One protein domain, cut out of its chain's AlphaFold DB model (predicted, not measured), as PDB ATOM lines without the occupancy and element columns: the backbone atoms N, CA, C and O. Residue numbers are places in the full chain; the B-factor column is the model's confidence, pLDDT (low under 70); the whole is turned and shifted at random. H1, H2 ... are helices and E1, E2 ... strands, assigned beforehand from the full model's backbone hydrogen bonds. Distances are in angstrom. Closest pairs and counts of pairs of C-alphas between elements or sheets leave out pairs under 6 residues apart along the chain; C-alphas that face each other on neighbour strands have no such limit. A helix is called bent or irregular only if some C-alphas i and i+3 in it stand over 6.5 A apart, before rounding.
ATOM      1  N   SER A  78      99.998 109.165  95.217       93.62
ATOM      2  CA  SER A  78      98.834 108.326  94.934       93.62
ATOM      3  C   SER A  78      98.380 107.588  96.192       93.62
ATOM      4  O   SER A  78      99.185 107.312  97.084       93.62
ATOM      5  N   THR A  79      97.084 107.283  96.284       93.81
ATOM      6  CA  THR A  79      96.492 106.588  97.436       93.81
ATOM      7  C   THR A  79      95.913 105.237  97.045       93.81
ATOM      8  O   THR A  79      95.367 105.062  95.960       93.81
ATOM      9  N   ILE A  80      96.016 104.264  97.945       90.81
ATOM     10  CA  ILE A  80      95.559 102.889  97.766       90.81
ATOM     11  C   ILE A  80      94.389 102.635  98.717       90.81
ATOM     12  O   ILE A  80      94.547 102.617  99.939       90.81
ATOM     13  N   HIS A  81      93.214 102.386  98.148       90.38
ATOM     14  CA  HIS A  81      91.986 102.075  98.872       90.38
ATOM     15  C   HIS A  81      91.673 100.586  98.711       90.38
ATOM     16  O   HIS A  81      91.253 100.150  97.640       90.38
ATOM     17  N   GLY A  82      91.899  99.792  99.760       84.81
ATOM     18  CA  GLY A  82      91.557  98.369  99.759       84.81
ATOM     19  C   GLY A  82      90.042  98.159  99.793       84.81
ATOM     20  O   GLY A  82      89.357  98.742 100.627       84.81
ATOM     21  N   THR A  83      89.514  97.309  98.911       81.94
ATOM     22  CA  THR A  83      88.068  97.020  98.795       81.94
ATOM     23  C   THR A  83      87.719  95.585  99.210       81.94
ATOM     24  O   THR A  83      86.668  95.051  98.859       81.94
ATOM     25  N   GLY A  84      88.615  94.923  99.948       79.69
ATOM     26  CA  GLY A  84      88.476  93.537 100.411       79.69
ATOM     27  C   GLY A  84      88.808  92.487  99.345       79.69
ATOM     28  O   GLY A  84      89.562  91.564  99.629       79.69
ATOM     29  N   LYS A  85      88.308  92.643  98.112       80.12
ATOM     30  CA  LYS A  85      88.596  91.756  96.959       80.12
ATOM     31  C   LYS A  85      89.424  92.435  95.863       80.12
ATOM     32  O   LYS A  85      89.315  92.110  94.684       80.12
ATOM     33  N   GLY A  86      90.197  93.438  96.242       84.56
ATOM     34  CA  GLY A  86      90.938  94.265  95.309       84.56
ATOM     35  C   GLY A  86      91.372  95.565  95.959       84.56
ATOM     36  O   GLY A  86      91.297  95.734  97.182       84.56
ATOM     37  N   ALA A  87      91.811  96.492  95.125       87.75
ATOM     38  CA  ALA A  87      92.137  97.837  95.553       87.75
ATOM     39  C   ALA A  87      91.863  98.840  94.436       87.75
ATOM     40  O   ALA A  87      91.855  98.497  93.258       87.75
ATOM     41  N   ILE A  88      91.658 100.093  94.815       90.38
ATOM     42  CA  ILE A  88      91.605 101.220  93.893       90.38
ATOM     43  C   ILE A  88      92.813 102.094  94.194       90.38
ATOM     44  O   ILE A  88      93.002 102.514  95.335       90.38
ATOM     45  N   ILE A  89      93.626 102.354  93.178       90.25
ATOM     46  CA  ILE A  89      94.721 103.318  93.248       90.25
ATOM     47  C   ILE A  89      94.211 104.630  92.663       90.25
ATOM     48  O   ILE A  89      93.758 104.650  91.520       90.25
ATOM     49  N   VAL A  90      94.276 105.708  93.438       93.44
ATOM     50  CA  VAL A  90      93.940 107.067  93.002       93.44
ATOM     51  C   VAL A  90      95.233 107.809  92.718       93.44
ATOM     52  O   VAL A  90      96.076 107.947  93.601       93.44
ATOM     53  N   GLY A  91      95.410 108.250  91.480       91.69
ATOM     54  CA  GLY A  91      96.552 109.036  91.045       91.69
ATOM     55  C   GLY A  91      96.459 110.504  91.477       91.69
ATOM     56  O   GLY A  91      95.381 110.990  91.822       91.69
ATOM     57  N   PRO A  92      97.573 111.245  91.389       89.88
ATOM     58  CA  PRO A  92      97.647 112.651  91.794       89.88
ATOM     59  C   PRO A  92      96.735 113.583  90.980       89.88
ATOM     60  O   PRO A  92      96.348 114.643  91.455       89.88
ATOM     61  N   ASN A  93      96.365 113.186  89.762       90.88
ATOM     62  CA  ASN A  93      95.437 113.910  88.890       90.88
ATOM     63  C   ASN A  93      93.976 113.435  89.020       90.88
ATOM     64  O   ASN A  93      93.146 113.788  88.185       90.88
ATOM     65  N   GLY A  94      93.667 112.590  90.008       87.75
ATOM     66  CA  GLY A  94      92.343 111.989  90.172       87.75
ATOM     67  C   GLY A  94      92.043 110.836  89.209       87.75
ATOM     68  O   GLY A  94      90.913 110.363  89.168       87.75
ATOM     69  N   SER A  95      93.019 110.356  88.432       90.12
ATOM     70  CA  SER A  95      92.863 109.104  87.683       90.12
ATOM     71  C   SER A  95      92.726 107.918  88.639       90.12
ATOM     72  O   SER A  95      93.316 107.916  89.717       90.12
ATOM     73  N   HIS A  96      91.985 106.887  88.244       88.25
ATOM     74  CA  HIS A  96      91.770 105.700  89.065       88.25
ATOM     75  C   HIS A  96      92.190 104.430  88.325       88.25
ATOM     76  O   HIS A  96      91.762 104.187  87.201       88.25
ATOM     77  N   THR A  97      92.984 103.587  88.987       86.88
ATOM     78  CA  THR A  97      93.293 102.221  88.540       86.88
ATOM     79  C   THR A  97      92.622 101.224  89.473       86.88
ATOM     80  O   THR A  97      92.787 101.300  90.689       86.88
ATOM     81  N   VAL A  98      91.869 100.276  88.913       86.88
ATOM     82  CA  VAL A  98      91.191  99.231  89.686       86.88
ATOM     83  C   VAL A  98      91.993  97.939  89.600       86.88
ATOM     84  O   VAL A  98      92.148  97.363  88.528       86.88
ATOM     85  N   LEU A  99      92.467  97.471  90.749       83.12
ATOM     86  CA  LEU A  99      93.057  96.153  90.923       83.12
ATOM     87  C   LEU A  99      91.940  95.172  91.285       83.12
ATOM     88  O   LEU A  99      91.353  95.264  92.365       83.12
ATOM     89  N   GLN A 100      91.634  94.257  90.368       80.19
ATOM     90  CA  GLN A 100      90.613  93.224  90.548       80.19
ATOM     91  C   GLN A 100      91.258  91.905  90.973       80.19
ATOM     92  O   GLN A 100      92.211  91.451  90.343       80.19
ATOM     93  N   ASP A 101      90.719  91.266  92.013       79.81
ATOM     94  CA  ASP A 101      91.063  89.880  92.331       79.81
ATOM     95  C   ASP A 101      90.436  88.905  91.318       79.81
ATOM     96  O   ASP A 101      89.329  89.132  90.818       79.81
ATOM     97  N   SER A 102      91.105  87.781  91.058       76.06
ATOM     98  CA  SER A 102      90.658  86.777  90.079       76.06
ATOM     99  C   SER A 102      89.259  86.234  90.401       76.06
ATOM    100  O   SER A 102      88.441  86.055  89.497       76.06
ATOM    101  N   SER A 103      88.914  86.090  91.688       78.94
ATOM    102  CA  SER A 103      87.580  85.627  92.095       78.94
ATOM    103  C   SER A 103      86.462  86.596  91.699       78.94
ATOM    104  O   SER A 103      85.327  86.177  91.456       78.94
ATOM    105  N   SER A 104      86.766  87.896  91.613       74.81
ATOM    106  CA  SER A 104      85.801  88.905  91.174       74.81
ATOM    107  C   SER A 104      85.525  88.808  89.669       74.81
ATOM    108  O   SER A 104      84.377  88.952  89.240       74.81
ATOM    109  N   ILE A 105      86.545  88.461  88.879       78.81
ATOM    110  CA  ILE A 105      86.448  88.263  87.429       78.81
ATOM    111  C   ILE A 105      85.644  86.998  87.111       78.81
ATOM    112  O   ILE A 105      84.745  87.031  86.267       78.81
ATOM    113  N   ASP A 106      85.912  85.899  87.814       85.81
ATOM    114  CA  ASP A 106      85.205  84.632  87.610       85.81
ATOM    115  C   ASP A 106      83.721  84.739  87.974       85.81
ATOM    116  O   ASP A 106      82.856  84.285  87.218       85.81
ATOM    117  N   ALA A 107      83.403  85.417  89.082       80.88
ATOM    118  CA  ALA A 107      82.025  85.685  89.480       80.88
ATOM    119  C   ALA A 107      81.270  86.507  88.420       80.88
ATOM    120  O   ALA A 107      80.135  86.172  88.066       80.88
ATOM    121  N   TYR A 108      81.906  87.548  87.868       85.00
ATOM    122  CA  TYR A 108      81.322  88.344  86.789       85.00
ATOM    123  C   TYR A 108      81.077  87.507  85.528       85.00
ATOM    124  O   TYR A 108      79.983  87.545  84.957       85.00
ATOM    125  N   ARG A 109      82.063  86.705  85.108       91.19
ATOM    126  CA  ARG A 109      81.941  85.823  83.938       91.19
ATOM    127  C   ARG A 109      80.786  84.837  84.106       91.19
ATOM    128  O   ARG A 109      79.945  84.741  83.210       91.19
ATOM    129  N   ALA A 110      80.680  84.186  85.264       91.81
ATOM    130  CA  ALA A 110      79.595  83.256  85.572       91.81
ATOM    131  C   ALA A 110      78.214  83.935  85.541       91.81
ATOM    132  O   ALA A 110      77.286  83.431  84.900       91.81
ATOM    133  N   TRP A 111      78.082  85.106  86.174       94.50
ATOM    134  CA  TRP A 111      76.842  85.883  86.149       94.50
ATOM    135  C   TRP A 111      76.456  86.301  84.724       94.50
ATOM    136  O   TRP A 111      75.310  86.107  84.309       94.50
ATOM    137  N   SER A 112      77.418  86.813  83.948       93.69
ATOM    138  CA  SER A 112      77.187  87.282  82.577       93.69
ATOM    139  C   SER A 112      76.672  86.158  81.676       93.69
ATOM    140  O   SER A 112      75.722  86.352  80.917       93.69
ATOM    141  N   TRP A 113      77.218  84.947  81.824       94.62
ATOM    142  CA  TRP A 113      76.762  83.773  81.091       94.62
ATOM    143  C   TRP A 113      75.315  83.402  81.440       94.62
ATOM    144  O   TRP A 113      74.494  83.207  80.539       94.62
ATOM    145  N   GLN A 114      74.966  83.365  82.733       95.00
ATOM    146  CA  GLN A 114      73.597  83.057  83.165       95.00
ATOM    147  C   GLN A 114      72.593  84.097  82.661       95.00
ATOM    148  O   GLN A 114      71.503  83.739  82.206       95.00
ATOM    149  N   TYR A 115      72.958  85.378  82.716       94.69
ATOM    150  CA  TYR A 115      72.131  86.467  82.212       94.69
ATOM    151  C   TYR A 115      71.842  86.306  80.713       94.69
ATOM    152  O   TYR A 115      70.682  86.341  80.294       94.69
ATOM    153  N   GLN A 116      72.877  86.051  79.906       95.06
ATOM    154  CA  GLN A 116      72.723  85.849  78.464       95.06
ATOM    155  C   GLN A 116      71.887  84.607  78.142       95.06
ATOM    156  O   GLN A 116      71.049  84.642  77.238       95.06
ATOM    157  N   ARG A 117      72.053  83.520  78.905       95.62
ATOM    158  CA  ARG A 117      71.237  82.309  78.758       95.62
ATOM    159  C   ARG A 117      69.756  82.590  79.021       95.62
ATOM    160  O   ARG A 117      68.930  82.278  78.168       95.62
ATOM    161  N   LYS A 118      69.426  83.247  80.139       94.69
ATOM    162  CA  LYS A 118      68.040  83.629  80.469       94.69
ATOM    163  C   LYS A 118      67.429  84.552  79.413       94.69
ATOM    164  O   LYS A 118      66.253  84.415  79.083       94.69
ATOM    165  N   LYS A 119      68.218  85.475  78.854       93.56
ATOM    166  CA  LYS A 119      67.775  86.364  77.770       93.56
ATOM    167  C   LYS A 119      67.440  85.585  76.491       93.56
ATOM    168  O   LYS A 119      66.425  85.869  75.865       93.56
ATOM    169  N   LYS A 120      68.247  84.581  76.130       91.62
ATOM    170  CA  LYS A 120      67.963  83.686  74.993       91.62
ATOM    171  C   LYS A 120      66.718  82.830  75.222       91.62
ATOM    172  O   LYS A 120      65.930  82.673  74.302       91.62
ATOM    173  N   GLU A 121      66.532  82.300  76.430       91.56
ATOM    174  CA  GLU A 121      65.347  81.505  76.779       91.56
ATOM    175  C   GLU A 121      64.058  82.337  76.702       91.56
ATOM    176  O   GLU A 121      63.075  81.862  76.141       91.56
ATOM    177  N   LYS A 122      64.078  83.596  77.164       88.75
ATOM    178  CA  LYS A 122      62.935  84.520  77.041       88.75
ATOM    179  C   LYS A 122      62.578  84.893  75.599       88.75
ATOM    180  O   LYS A 122      61.421  85.190  75.337       88.75
ATOM    181  N   ASN A 123      63.550  84.892  74.689       90.19
ATOM    182  CA  ASN A 123      63.360  85.298  73.294       90.19
ATOM    183  C   ASN A 123      63.176  84.109  72.334       90.19
ATOM    184  O   ASN A 123      63.291  84.291  71.120       90.19
ATOM    185  N   LYS A 124      62.932  82.889  72.834       84.94
ATOM    186  CA  LYS A 124      62.596  81.765  71.952       84.94
ATOM    187  C   LYS A 124      61.204  81.981  71.336       84.94
ATOM    188  O   LYS A 124      60.283  82.298  72.087       84.94
ATOM    189  N   PRO A 125      61.039  81.811  70.010       77.56
ATOM    190  CA  PRO A 125      59.711  81.777  69.402       77.56
ATOM    191  C   PRO A 125      58.902  80.613  69.995       77.56
ATOM    192  O   PRO A 125      59.486  79.573  70.317       77.56
ATOM    193  N   GLN A 126      57.597  80.836  70.194       69.38
ATOM    194  CA  GLN A 126      56.656  79.821  70.683       69.38
ATOM    195  C   GLN A 126      56.401  78.734  69.643       69.38
ATOM    196  O   GLN A 126      56.382  79.073  68.438       69.38
TER     197      GLN A 126
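AT A GLANCE: This is residues 78 to 126 of the 126 residues of an uncharacterized protein of Spirosoma linguale (strain ATCC 33905 / DSM 74 / LMG 10896) (UniProt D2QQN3). A small sheet of three antiparallel strands, E1, E2 and E3, makes a head at one end, and one long helix, H1, leads away from it like an arm, with residues 105 to 126 sticking out free. This arm makes much of the length, and H1 does not cover either face of the sheet. The printed part has 49 residues, with three named strands followed by one named helix, and the sheet's order is E1, E2, E3, the same as along the chain. The class is mixed, helices and strands. The whole is extended, with a radius of gyration of the C-alphas of 17.3 A and spans of 56 by 22 by 11 A.

HOW THE PARTS SIT: Start at the first printed residue, with E1, residues 78 to 82, and go on to E2, residues 86 to 90. They form an antiparallel hairpin at 157 degrees between their directions; look for N 81 and O 88, 2.8 A apart and within hydrogen-bond range, and for the C-alphas of Gly 82 and Ala 87, which face each other at 4.3 A. E2 and E3, residues 96 to 100, form the next antiparallel hairpin, at 169 degrees; here N 89 and O 97 are within hydrogen-bond range at 2.8 A, and so are N 99 and O 87 at 2.8 A. E1, E2 and E3 form a meander, each strand the antiparallel neighbour of the one before, with E1 and E3 as edge strands and E2 as the inner strand. H1, residues 102 to 122, follows E3 after a tight link of one residue and is not on the sheet, with 3 pairs of C-alphas within 10 A. H1 and E1 are apart; H1 and E2 are only just apart, the closest C-alphas being 8.5 A from each other. In H1, every O i to N i+4 pair is within hydrogen-bond range.

IN THESE COORDINATES: Find C-alpha 78 at (98.834, 108.326, 94.934); from there E1 runs 13.2 A to C-alpha 82. E2, residues 86 to 90, measures 13.4 A from first to last C-alpha, and E3, residues 96 to 100, measures 12.6 A. Look next at C-alpha 102, at (90.658, 86.777, 90.079), where H1 begins; it runs 30.7 A to C-alpha 122 at (62.935, 84.520, 77.041) and is not bent.

THE WHOLE: The two C-alphas farthest apart are those of Pro 92 and Gln 126, 56.6 A from each other. The printed part has no cut, and its three links are tight. It ends at Gln 126, the chain's last residue. In the B-factor column you will find a mean pLDDT of the printed part of 87.5, with residue 126 the one residue under 70.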